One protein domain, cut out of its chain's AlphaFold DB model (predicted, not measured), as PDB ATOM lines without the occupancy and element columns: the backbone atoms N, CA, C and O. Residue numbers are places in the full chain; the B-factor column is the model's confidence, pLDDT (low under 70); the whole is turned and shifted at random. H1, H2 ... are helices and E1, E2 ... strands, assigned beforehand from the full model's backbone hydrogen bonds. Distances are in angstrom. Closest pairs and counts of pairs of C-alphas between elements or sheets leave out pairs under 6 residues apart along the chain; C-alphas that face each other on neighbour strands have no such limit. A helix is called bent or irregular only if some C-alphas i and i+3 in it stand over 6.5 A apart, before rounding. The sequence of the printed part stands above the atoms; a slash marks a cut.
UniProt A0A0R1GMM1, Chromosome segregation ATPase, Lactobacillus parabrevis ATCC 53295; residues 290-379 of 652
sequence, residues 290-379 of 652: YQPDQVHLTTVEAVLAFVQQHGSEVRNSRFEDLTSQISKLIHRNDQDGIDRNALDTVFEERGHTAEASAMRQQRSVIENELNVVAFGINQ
ATOM      1  N   TYR A 290      30.131  16.408 -22.589       78.44
ATOM      2  CA  TYR A 290      30.989  17.417 -23.222       78.44
ATOM      3  C   TYR A 290      30.225  18.702 -23.554       78.44
ATOM      4  O   TYR A 290      30.821  19.670 -24.033       78.44
ATOM      5  N   GLN A 291      28.904  18.709 -23.356       80.75
ATOM      6  CA  GLN A 291      28.077  19.867 -23.657       80.75
ATOM      7  C   GLN A 291      28.309  20.947 -22.591       80.75
ATOM      8  O   GLN A 291      28.170  20.663 -21.402       80.75
ATOM      9  N   PRO A 292      28.665  22.185 -22.978       77.19
ATOM     10  CA  PRO A 292      28.728  23.280 -22.023       77.19
ATOM     11  C   PRO A 292      27.327  23.564 -21.467       77.19
ATOM     12  O   PRO A 292      26.343  23.443 -22.193       77.19
ATOM     13  N   ASP A 293      27.237  24.030 -20.219       75.69
ATOM     14  CA  ASP A 293      25.967  24.242 -19.490       75.69
ATOM     15  C   ASP A 293      24.918  25.085 -20.242       75.69
ATOM     16  O   ASP A 293      23.728  25.026 -19.955       75.69
ATOM     17  N   GLN A 294      25.358  25.895 -21.203       77.25
ATOM     18  CA  GLN A 294      24.532  26.818 -21.983       77.25
ATOM     19  C   GLN A 294      23.919  26.177 -23.240       77.25
ATOM     20  O   GLN A 294      23.086  26.802 -23.896       77.25
ATOM     21  N   VAL A 295      24.344  24.966 -23.609       78.44
ATOM     22  CA  VAL A 295      23.958  24.286 -24.849       78.44
ATOM     23  C   VAL A 295      23.441  22.894 -24.510       78.44
ATOM     24  O   VAL A 295      24.142  22.098 -23.896       78.44
ATOM     25  N   HIS A 296      22.209  22.586 -24.917       79.88
ATOM     26  CA  HIS A 296      21.583  21.282 -24.685       79.88
ATOM     27  C   HIS A 296      21.120  20.693 -26.014       79.88
ATOM     28  O   HIS A 296      20.060  21.034 -26.538       79.88
ATOM     29  N   LEU A 297      21.949  19.820 -26.579       85.56
ATOM     30  CA  LEU A 297      21.671  19.111 -27.823       85.56
ATOM     31  C   LEU A 297      21.209  17.700 -27.473       85.56
ATOM     32  O   LEU A 297      22.018  16.787 -27.330       85.56
ATOM     33  N   THR A 298      19.900  17.539 -27.292       82.50
ATOM     34  CA  THR A 298      19.288  16.253 -26.913       82.50
ATOM     35  C   THR A 298      18.488  15.609 -28.043       82.50
ATOM     36  O   THR A 298      18.110  14.449 -27.922       82.50
ATOM     37  N   THR A 299      18.216  16.332 -29.134       84.88
ATOM     38  CA  THR A 299      17.435  15.836 -30.278       84.88
ATOM     39  C   THR A 299      18.130  16.125 -31.605       84.88
ATOM     40  O   THR A 299      18.894  17.084 -31.729       84.88
ATOM     41  N   VAL A 300      17.820  15.321 -32.628       84.06
ATOM     42  CA  VAL A 300      18.327  15.501 -34.001       84.06
ATOM     43  C   VAL A 300      17.990  16.898 -34.545       84.06
ATOM     44  O   VAL A 300      18.826  17.547 -35.170       84.06
ATOM     45  N   GLU A 301      16.789  17.398 -34.256       85.62
ATOM     46  CA  GLU A 301      16.335  18.730 -34.670       85.62
ATOM     47  C   GLU A 301      17.150  19.851 -34.014       85.62
ATOM     48  O   GLU A 301      17.544  20.800 -34.696       85.62
ATOM     49  N   ALA A 302      17.462  19.725 -32.720       85.44
ATOM     50  CA  ALA A 302      18.293  20.694 -32.008       85.44
ATOM     51  C   ALA A 302      19.717  20.743 -32.583       85.44
ATOM     52  O   ALA A 302      20.269  21.825 -32.773       85.44
ATOM     53  N   VAL A 303      20.290  19.584 -32.927       86.94
ATOM     54  CA  VAL A 303      21.607  19.499 -33.579       86.94
ATOM     55  C   VAL A 303      21.588  20.162 -34.950       86.94
ATOM     56  O   VAL A 303      22.483  20.944 -35.263       86.94
ATOM     57  N   LEU A 304      20.573  19.887 -35.771       86.12
ATOM     58  CA  LEU A 304      20.448  20.492 -37.098       86.12
ATOM     59  C   LEU A 304      20.309  22.015 -37.017       86.12
ATOM     60  O   LEU A 304      20.981  22.725 -37.768       86.12
ATOM     61  N   ALA A 305      19.495  22.517 -36.085       87.75
ATOM     62  CA  ALA A 305      19.354  23.949 -35.835       87.75
ATOM     63  C   ALA A 305      20.687  24.575 -35.388       87.75
ATOM     64  O   ALA A 305      21.097  25.604 -35.925       87.75
ATOM     65  N   PHE A 306      21.406  23.912 -34.477       87.31
ATOM     66  CA  PHE A 306      22.717  24.355 -34.009       87.31
ATOM     67  C   PHE A 306      23.746  24.408 -35.146       87.31
ATOM     68  O   PHE A 306      24.414  25.422 -35.330       87.31
ATOM     69  N   VAL A 307      23.836  23.362 -35.973       87.06
ATOM     70  CA  VAL A 307      24.756  23.321 -37.123       87.06
ATOM     71  C   VAL A 307      24.400  24.383 -38.167       87.06
ATOM     72  O   VAL A 307      25.301  24.971 -38.762       87.06
ATOM     73  N   GLN A 308      23.115  24.669 -38.392       88.12
ATOM     74  CA  GLN A 308      22.706  25.758 -39.284       88.12
ATOM     75  C   GLN A 308      23.116  27.130 -38.741       88.12
ATOM     76  O   GLN A 308      23.600  27.968 -39.502       88.12
ATOM     77  N   GLN A 309      22.955  27.349 -37.436       88.19
ATOM     78  CA  GLN A 309      23.285  28.611 -36.780       88.19
ATOM     79  C   GLN A 309      24.805  28.835 -36.652       88.19
ATOM     80  O   GLN A 309      25.265  29.968 -36.776       88.19
ATOM     81  N   HIS A 310      25.581  27.760 -36.483       86.75
ATOM     82  CA  HIS A 310      27.024  27.779 -36.202       86.75
ATOM     83  C   HIS A 310      27.878  27.143 -37.317       86.75
ATOM     84  O   HIS A 310      29.002  26.691 -37.097       86.75
ATOM     85  N   GLY A 311      27.365  27.093 -38.549       84.00
ATOM     86  CA  GLY A 311      27.930  26.263 -39.621       84.00
ATOM     87  C   GLY A 311      29.392  26.548 -39.991       84.00
ATOM     88  O   GLY A 311      30.115  25.625 -40.368       84.00
ATOM     89  N   SER A 312      29.860  27.794 -39.874       84.50
ATOM     90  CA  SER A 312      31.273  28.136 -40.094       84.50
ATOM     91  C   SER A 312      32.187  27.626 -38.981       84.50
ATOM     92  O   SER A 312      33.299  27.187 -39.258       84.50
ATOM     93  N   GLU A 313      31.723  27.668 -37.735       82.62
ATOM     94  CA  GLU A 313      32.485  27.255 -36.551       82.62
ATOM     95  C   GLU A 313      32.613  25.733 -36.517       82.62
ATOM     96  O   GLU A 313      33.715  25.207 -36.359       82.62
ATOM     97  N   VAL A 314      31.512  25.026 -36.791       81.81
ATOM     98  CA  VAL A 314      31.487  23.561 -36.896       81.81
ATOM     99  C   VAL A 314      32.410  23.075 -38.013       81.81
ATOM    100  O   VAL A 314      33.177  22.139 -37.817       81.81
ATOM    101  N   ARG A 315      32.394  23.726 -39.185       81.12
ATOM    102  CA  ARG A 315      33.218  23.309 -40.334       81.12
ATOM    103  C   ARG A 315      34.720  23.509 -40.102       81.12
ATOM    104  O   ARG A 315      35.522  22.774 -40.672       81.12
ATOM    105  N   ASN A 316      35.091  24.499 -39.294       80.44
ATOM    106  CA  ASN A 316      36.487  24.826 -39.003       80.44
ATOM    107  C   ASN A 316      37.035  24.106 -37.763       80.44
ATOM    108  O   ASN A 316      38.244  24.137 -37.544       80.44
ATOM    109  N   SER A 317      36.179  23.457 -36.975       73.25
ATOM    110  CA  SER A 317      36.577  22.741 -35.763       73.25
ATOM    111  C   SER A 317      36.762  21.262 -36.078       73.25
ATOM    112  O   SER A 317      35.797  20.562 -36.384       73.25
ATOM    113  N   ARG A 318      38.003  20.765 -36.027       68.62
ATOM    114  CA  ARG A 318      38.259  19.332 -36.191       68.62
ATOM    115  C   ARG A 318      38.151  18.633 -34.850       68.62
ATOM    116  O   ARG A 318      38.710  19.067 -33.851       68.62
ATOM    117  N   PHE A 319      37.476  17.494 -34.854       65.94
ATOM    118  CA  PHE A 319      37.316  16.663 -33.669       65.94
ATOM    119  C   PHE A 319      38.673  16.160 -33.108       65.94
ATOM    120  O   PHE A 319      38.863  16.053 -31.898       65.94
ATOM    121  N   GLU A 320      39.656  15.941 -33.988       63.91
ATOM    122  CA  GLU A 320      41.044  15.588 -33.642       63.91
ATOM    123  C   GLU A 320      41.729  16.646 -32.751       63.91
ATOM    124  O   GLU A 320      42.551  16.303 -31.896       63.91
ATOM    125  N   ASP A 321      41.350  17.923 -32.889       68.88
ATOM    126  CA  ASP A 321      41.916  19.012 -32.092       68.88
ATOM    127  C   ASP A 321      41.447  18.943 -30.635       68.88
ATOM    128  O   ASP A 321      42.228  19.247 -29.734       68.88
ATOM    129  N   LEU A 322      40.215  18.486 -30.379       69.88
ATOM    130  CA  LEU A 322      39.648  18.395 -29.030       69.88
ATOM    131  C   LEU A 322      40.384  17.347 -28.185       69.88
ATOM    132  O   LEU A 322      40.793  17.620 -27.060       69.88
ATOM    133  N   THR A 323      40.624  16.163 -28.754       68.50
ATOM    134  CA  THR A 323      41.341  15.075 -28.064       68.50
ATOM    135  C   THR A 323      42.783  15.482 -27.750       68.50
ATOM    136  O   THR A 323      43.290  15.230 -26.654       68.50
ATOM    137  N   SER A 324      43.437  16.171 -28.690       70.38
ATOM    138  CA  SER A 324      44.783  16.724 -28.509       70.38
ATOM    139  C   SER A 324      44.815  17.821 -27.440       70.38
ATOM    140  O   SER A 324      45.717  17.842 -26.602       70.38
ATOM    141  N   GLN A 325      43.820  18.712 -27.423       74.56
ATOM    142  CA  GLN A 325      43.682  19.756 -26.407       74.56
ATOM    143  C   GLN A 325      43.465  19.166 -25.013       74.56
ATOM    144  O   GLN A 325      44.181  19.546 -24.090       74.56
ATOM    145  N   ILE A 326      42.550  18.203 -24.864       75.50
ATOM    146  CA  ILE A 326      42.295  17.537 -23.582       75.50
ATOM    147  C   ILE A 326      43.547  16.788 -23.111       75.50
ATOM    148  O   ILE A 326      43.957  16.947 -21.966       75.50
ATOM    149  N   SER A 327      44.230  16.065 -24.003       73.06
ATOM    150  CA  SER A 327      45.475  15.361 -23.657       73.06
ATOM    151  C   SER A 327      46.566  16.310 -23.143       73.06
ATOM    152  O   SER A 327      47.239  15.998 -22.167       73.06
ATOM    153  N   LYS A 328      46.718  17.495 -23.756       75.56
ATOM    154  CA  LYS A 328      47.672  18.530 -23.305       75.56
ATOM    155  C   LYS A 328      47.289  19.178 -21.973       75.56
ATOM    156  O   LYS A 328      48.152  19.756 -21.317       75.56
ATOM    157  N   LEU A 329      46.004  19.168 -21.620       78.69
ATOM    158  CA  LEU A 329      45.523  19.657 -20.328       78.69
ATOM    159  C   LEU A 329      45.728  18.625 -19.217       78.69
ATOM    160  O   LEU A 329      45.964  19.024 -18.084       78.69
ATOM    161  N   ILE A 330      45.659  17.332 -19.545       80.00
ATOM    162  CA  ILE A 330      45.927  16.238 -18.604       80.00
ATOM    163  C   ILE A 330      47.412  16.189 -18.257       80.00
ATOM    164  O   ILE A 330      47.743  16.115 -17.080       80.00
ATOM    165  N   HIS A 331      48.285  16.241 -19.266       74.81
ATOM    166  CA  HIS A 331      49.723  16.062 -19.090       74.81
ATOM    167  C   HIS A 331      50.496  17.048 -19.974       74.81
ATOM    168  O   HIS A 331      50.352  17.042 -21.206       74.81
ATOM    169  N   ARG A 332      51.330  17.903 -19.374       69.69
ATOM    170  CA  ARG A 332      52.235  18.786 -20.119       69.69
ATOM    171  C   ARG A 332      53.607  18.132 -20.175       69.69
ATOM    172  O   ARG A 332      54.306  18.099 -19.184       69.69
ATOM    173  N   ASN A 333      54.025  17.658 -21.346       57.62
ATOM    174  CA  ASN A 333      55.404  17.193 -21.516       57.62
ATOM    175  C   ASN A 333      56.375  18.384 -21.432       57.62
ATOM    176  O   ASN A 333      56.622  19.063 -22.434       57.62
ATOM    177  N   ASP A 334      56.930  18.640 -20.257       55.69
ATOM    178  CA  ASP A 334      58.167  19.388 -20.064       55.69
ATOM    179  C   ASP A 334      59.399  18.488 -20.286       55.69
ATOM    180  O   ASP A 334      59.305  17.264 -20.397       55.69
ATOM    181  N   GLN A 335      60.570  19.111 -20.469       47.25
ATOM    182  CA  GLN A 335      61.798  18.465 -20.969       47.25
ATOM    183  C   GLN A 335      62.331  17.322 -20.084       47.25
ATOM    184  O   GLN A 335      63.134  16.526 -20.568       47.25
ATOM    185  N   ASP A 336      61.846  17.208 -18.846       55.06
ATOM    186  CA  ASP A 336      62.211  16.154 -17.895       55.06
ATOM    187  C   ASP A 336      61.244  14.953 -17.906       55.06
ATOM    188  O   ASP A 336      61.502  13.951 -17.242       55.06
ATOM    189  N   GLY A 337      60.145  15.014 -18.673       56.53
ATOM    190  CA  GLY A 337      59.184  13.913 -18.822       56.53
ATOM    191  C   GLY A 337      58.401  13.558 -17.552       56.53
ATOM    192  O   GLY A 337      57.804  12.484 -17.498       56.53
ATOM    193  N   ILE A 338      58.423  14.423 -16.532       58.12
ATOM    194  CA  ILE A 338      57.748  14.222 -15.247       58.12
ATOM    195  C   ILE A 338      56.940  15.478 -14.915       58.12
ATOM    196  O   ILE A 338      57.418  16.373 -14.217       58.12
ATOM    197  N   ASP A 339      55.686  15.504 -15.357       69.56
ATOM    198  CA  ASP A 339      54.712  16.488 -14.893       69.56
ATOM    199  C   ASP A 339      54.050  15.968 -13.608       69.56
ATOM    200  O   ASP A 339      53.087  15.196 -13.622       69.56
ATOM    201  N   ARG A 340      54.609  16.365 -12.457       66.62
ATOM    202  CA  ARG A 340      54.069  16.000 -11.132       66.62
ATOM    203  C   ARG A 340      52.680  16.581 -10.871       66.62
ATOM    204  O   ARG A 340      51.979  16.085 -10.001       66.62
ATOM    205  N   ASN A 341      52.292  17.624 -11.603       72.81
ATOM    206  CA  ASN A 341      50.981  18.254 -11.471       72.81
ATOM    207  C   ASN A 341      49.993  17.750 -12.527       72.81
ATOM    208  O   ASN A 341      48.881  18.278 -12.624       72.81
ATOM    209  N   ALA A 342      50.391  16.759 -13.326       84.38
ATOM    210  CA  ALA A 342      49.521  16.171 -14.317       84.38
ATOM    211  C   ALA A 342      48.331  15.481 -13.648       84.38
ATOM    212  O   ALA A 342      48.450  14.859 -12.588       84.38
ATOM    213  N   LEU A 343      47.166  15.605 -14.277       83.50
ATOM    214  CA  LEU A 343      45.902  15.149 -13.703       83.50
ATOM    215  C   LEU A 343      45.905  13.633 -13.462       83.50
ATOM    216  O   LEU A 343      45.380  13.159 -12.460       83.50
ATOM    217  N   ASP A 344      46.535  12.883 -14.360       84.94
ATOM    218  CA  ASP A 344      46.719  11.439 -14.256       84.94
ATOM    219  C   ASP A 344      47.618  11.049 -13.074       84.94
ATOM    220  O   ASP A 344      47.291  10.120 -12.340       84.94
ATOM    221  N   THR A 345      48.711  11.778 -12.843       83.25
ATOM    222  CA  THR A 345      49.583  11.591 -11.672       83.25
ATOM    223  C   THR A 345      48.832  11.869 -10.374       83.25
ATOM    224  O   THR A 345      48.854  11.041  -9.466       83.25
ATOM    225  N   VAL A 346      48.086  12.975 -10.312       81.62
ATOM    226  CA  VAL A 346      47.276  13.316  -9.134       81.62
ATOM    227  C   VAL A 346      46.221  12.240  -8.864       81.62
ATOM    228  O   VAL A 346      46.028  11.835  -7.721       81.62
ATOM    229  N   PHE A 347      45.549  11.734  -9.900       86.62
ATOM    230  CA  PHE A 347      44.534  10.688  -9.742       86.62
ATOM    231  C   PHE A 347      45.148   9.373  -9.250       86.62
ATOM    232  O   PHE A 347      44.576   8.721  -8.376       86.62
ATOM    233  N   GLU A 348      46.326   9.003  -9.751       85.44
ATOM    234  CA  GLU A 348      47.059   7.819  -9.301       85.44
ATOM    235  C   GLU A 348      47.476   7.922  -7.826       85.44
ATOM    236  O   GLU A 348      47.206   7.002  -7.054       85.44
ATOM    237  N   GLU A 349      48.038   9.059  -7.406       82.06
ATOM    238  CA  GLU A 349      48.426   9.317  -6.009       82.06
ATOM    239  C   GLU A 349      47.231   9.272  -5.042       82.06
ATOM    240  O   GLU A 349      47.374   8.919  -3.869       82.06
ATOM    241  N   ARG A 350      46.031   9.593  -5.535       77.62
ATOM    242  CA  ARG A 350      44.770   9.554  -4.778       77.62
ATOM    243  C   ARG A 350      44.088   8.182  -4.791       77.62
ATOM    244  O   ARG A 350      43.040   8.025  -4.169       77.62
ATOM    245  N   GLY A 351      44.668   7.188  -5.466       83.69
ATOM    246  CA  GLY A 351      44.140   5.824  -5.542       83.69
ATOM    247  C   GLY A 351      43.142   5.577  -6.680       83.69
ATOM    248  O   GLY A 351      42.564   4.495  -6.754       83.69
ATOM    249  N   HIS A 352      42.961   6.532  -7.598       87.00
ATOM    250  CA  HIS A 352      42.150   6.398  -8.816       87.00
ATOM    251  C   HIS A 352      42.996   5.888  -9.992       87.00
ATOM    252  O   HIS A 352      43.113   6.518 -11.046       87.00
ATOM    253  N   THR A 353      43.636   4.733  -9.793       85.62
ATOM    254  CA  THR A 353      44.613   4.158 -10.732       85.62
ATOM    255  C   THR A 353      43.996   3.763 -12.075       85.62
ATOM    256  O   THR A 353      44.655   3.873 -13.108       85.62
ATOM    257  N   ALA A 354      42.726   3.348 -12.094       83.81
ATOM    258  CA  ALA A 354      42.017   2.986 -13.320       83.81
ATOM    259  C   ALA A 354      41.783   4.209 -14.222       83.81
ATOM    260  O   ALA A 354      42.114   4.176 -15.409       83.81
ATOM    261  N   GLU A 355      41.274   5.306 -13.658       84.75
ATOM    262  CA  GLU A 355      41.068   6.571 -14.361       84.75
ATOM    263  C   GLU A 355      42.399   7.180 -14.825       84.75
ATOM    264  O   GLU A 355      42.511   7.585 -15.983       84.75
ATOM    265  N   ALA A 356      43.429   7.171 -13.972       86.31
ATOM    266  CA  ALA A 356      44.777   7.616 -14.329       86.31
ATOM    267  C   ALA A 356      45.379   6.791 -15.483       86.31
ATOM    268  O   ALA A 356      45.939   7.337 -16.438       86.31
ATOM    269  N   SER A 357      45.218   5.467 -15.447       84.81
ATOM    270  CA  SER A 357      45.680   4.579 -16.518       84.81
ATOM    271  C   SER A 357      44.942   4.840 -17.836       84.81
ATOM    272  O   SER A 357      45.574   4.904 -18.894       84.81
ATOM    273  N   ALA A 358      43.623   5.060 -17.789       85.06
ATOM    274  CA  ALA A 358      42.828   5.413 -18.965       85.06
ATOM    275  C   ALA A 358      43.278   6.751 -19.587       85.06
ATOM    276  O   ALA A 358      43.414   6.850 -20.812       85.06
ATOM    277  N   MET A 359      43.596   7.749 -18.751       84.50
ATOM    278  CA  MET A 359      44.161   9.034 -19.179       84.50
ATOM    279  C   MET A 359      45.534   8.883 -19.865       84.50
ATOM    280  O   MET A 359      45.801   9.572 -20.852       84.50
ATOM    281  N   ARG A 360      46.390   7.960 -19.397       78.12
ATOM    282  CA  ARG A 360      47.748   7.737 -19.935       78.12
ATOM    283  C   ARG A 360      47.794   6.891 -21.201       78.12
ATOM    284  O   ARG A 360      48.424   7.289 -22.185       78.12
ATOM    285  N   GLN A 361      47.196   5.701 -21.146       76.12
ATOM    286  CA  GLN A 361      47.456   4.623 -22.104       76.12
ATOM    287  C   GLN A 361      46.482   4.630 -23.276       76.12
ATOM    288  O   GLN A 361      46.900   4.517 -24.425       76.12
ATOM    289  N   GLN A 362      45.187   4.757 -22.989       72.88
ATOM    290  CA  GLN A 362      44.154   4.669 -24.015       72.88
ATOM    291  C   GLN A 362      43.895   6.034 -24.654       72.88
ATOM    292  O   GLN A 362      43.747   6.080 -25.869       72.88
ATOM    293  N   ARG A 363      43.971   7.136 -23.882       70.88
ATOM    294  CA  ARG A 363      43.749   8.550 -24.274       70.88
ATOM    295  C   ARG A 363      42.375   8.828 -24.891       70.88
ATOM    296  O   ARG A 363      41.666   9.708 -24.409       70.88
ATOM    297  N   SER A 364      41.976   8.074 -25.910       78.44
ATOM    298  CA  SER A 364      40.669   8.113 -26.545       78.44
ATOM    299  C   SER A 364      40.149   6.714 -26.903       78.44
ATOM    300  O   SER A 364      40.914   5.771 -27.098       78.44
ATOM    301  N   VAL A 365      38.829   6.580 -26.985       83.12
ATOM    302  CA  VAL A 365      38.110   5.360 -27.361       83.12
ATOM    303  C   VAL A 365      37.017   5.703 -28.364       83.12
ATOM    304  O   VAL A 365      36.467   6.804 -28.354       83.12
ATOM    305  N   ILE A 366      36.703   4.757 -29.249       82.75
ATOM    306  CA  ILE A 366      35.614   4.926 -30.211       82.75
ATOM    307  C   ILE A 366      34.324   4.409 -29.578       82.75
ATOM    308  O   ILE A 366      34.188   3.210 -29.348       82.75
ATOM    309  N   GLU A 367      33.367   5.301 -29.347       82.31
ATOM    310  CA  GLU A 367      32.053   4.989 -28.788       82.31
ATOM    311  C   GLU A 367      30.969   5.667 -29.635       82.31
ATOM    312  O   GLU A 367      31.060   6.859 -29.921       82.31
ATOM    313  N   ASN A 368      29.975   4.906 -30.109       85.00
ATOM    314  CA  ASN A 368      28.939   5.391 -31.038       85.00
ATOM    315  C   ASN A 368      29.510   6.167 -32.246       85.00
ATOM    316  O   ASN A 368      28.953   7.176 -32.670       85.00
ATOM    317  N   GLU A 369      30.634   5.675 -32.790       81.94
ATOM    318  CA  GLU A 369      31.394   6.264 -33.910       81.94
ATOM    319  C   GLU A 369      32.041   7.632 -33.633       81.94
ATOM    320  O   GLU A 369      32.534   8.294 -34.548       81.94
ATOM    321  N   LEU A 370      32.086   8.044 -32.371       78.75
ATOM    322  CA  LEU A 370      32.781   9.237 -31.912       78.75
ATOM    323  C   LEU A 370      34.058   8.839 -31.179       78.75
ATOM    324  O   LEU A 370      34.083   7.838 -30.472       78.75
ATOM    325  N   ASN A 371      35.121   9.625 -31.324       77.06
ATOM    326  CA  ASN A 371      36.401   9.344 -30.674       77.06
ATOM    327  C   ASN A 371      36.520  10.097 -29.332       77.06
ATOM    328  O   ASN A 371      37.165  11.128 -29.221       77.06
ATOM    329  N   VAL A 372      35.836   9.639 -28.299       80.44
ATOM    330  CA  VAL A 372      35.785  10.327 -26.998       80.44
ATOM    331  C   VAL A 372      36.989  10.002 -26.113       80.44
ATOM    332  O   VAL A 372      37.760   9.103 -26.431       80.44
ATOM    333  N   VAL A 373      37.197  10.727 -25.006       82.19
ATOM    334  CA  VAL A 373      38.273  10.354 -24.070       82.19
ATOM    335  C   VAL A 373      37.993   8.996 -23.425       82.19
ATOM    336  O   VAL A 373      36.842   8.618 -23.230       82.19
ATOM    337  N   ALA A 374      39.051   8.267 -23.071       83.25
ATOM    338  CA  ALA A 374      38.953   6.902 -22.540       83.25
ATOM    339  C   ALA A 374      38.432   6.798 -21.090       83.25
ATOM    340  O   ALA A 374      38.253   5.698 -20.576       83.25
ATOM    341  N   PHE A 375      38.219   7.927 -20.413       84.50
ATOM    342  CA  PHE A 375      37.800   7.990 -19.013       84.50
ATOM    343  C   PHE A 375      36.494   8.778 -18.861       84.50
ATOM    344  O   PHE A 375      36.163   9.644 -19.672       84.50
ATOM    345  N   GLY A 376      35.749   8.515 -17.787       83.88
ATOM    346  CA  GLY A 376      34.498   9.216 -17.509       83.88
ATOM    347  C   GLY A 376      34.727  10.670 -17.088       83.88
ATOM    348  O   GLY A 376      35.067  10.926 -15.934       83.88
ATOM    349  N   ILE A 377      34.478  11.635 -17.982       80.69
ATOM    350  CA  ILE A 377      34.659  13.073 -17.694       80.69
ATOM    351  C   ILE A 377      33.856  13.529 -16.478       80.69
ATOM    352  O   ILE A 377      34.403  14.195 -15.606       80.69
ATOM    353  N   ASN A 378      32.578  13.158 -16.378       83.31
ATOM    354  CA  ASN A 378      31.745  13.576 -15.247       83.31
ATOM    355  C   ASN A 378      32.299  13.064 -13.915       83.31
ATOM    356  O   ASN A 378      32.297  13.788 -12.924       83.31
ATOM    357  N   GLN A 379      32.812  11.834 -13.903       83.38
ATOM    358  CA  GLN A 379      33.436  11.256 -12.721       83.38
ATOM    359  C   GLN A 379      34.741  11.982 -12.386       83.38
ATOM    360  O   GLN A 379      34.927  12.377 -11.240       83.38
TER     361      GLN A 379
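This is residues 290 to 379 of the 652 residues of the protein "Chromosome segregation ATPase" of Lactobacillus parabrevis ATCC 53295 (UniProt A0A0R1GMM1). A loose, open frame: H1 and H2 make a corner at one end, the helical hairpin of H4 and H5 is at the other, and H3 lies between these ends with the small strand hairpin of E1 and E2 beside it. Residues 298 to 304 and 308 to 313 stick out at the H1 and H2 end. The printed part has 90 residues with five named helices, then two named strands; the sheet, E1 - E2, is antiparallel and the class is mostly helix. The whole is loose, with a radius of gyration of the C-alphas of 16.1 A, and spans 45 by 26 by 24 A.

H1, residues 300 to 309, and H2, residues 311 to 316, are close but not clearly touching, about perpendicular at 82 degrees; their closest C-alphas, of Val 307 and Val 314, are 6.7 A apart. H3, residues 319 to 330, is apart from both. H4, residues 343 to 349, and H5, residues 353 to 362, touch as a helical hairpin, opposite ways at a steep tilt of 39 degrees; their closest C-alphas, of Asp 344 and Ala 356, are 4.3 A apart. H5 is only just irregular: C-alphas 359 and 362 are 6.51 A apart. E1, residues 364 to 367, and E2, residues 370 to 373, form an antiparallel hairpin, with N 365 and O 372 within hydrogen-bond range at 2.8 A. The closest C-alphas of H3 and E2, of Thr 323 and Val 373, are 6.9 A apart. Every O i to N i+4 pair is within range in H1, H2 and H4, but 7 of 8 in H3 and 5 of 6 in H5.

H1 begins at C-alpha 300, (18.327, 15.501, -34.001), and is 14.3 A long; H2 is 8.7 A, H3 17.4 A, H4 10.0 A and H5 13.3 A. E1 is 9.4 A long; E2, 9.6 A, ends at C-alpha 373, (38.273, 10.354, -24.070).

The C-alphas of Glu 301 and Asp 336, the two farthest apart, are 48.9 A apart. The printed part has no cut; the link from H3 to H4 is long, 12 residues. Residues 318 to 323 and 332 to 340 have pLDDT under 70.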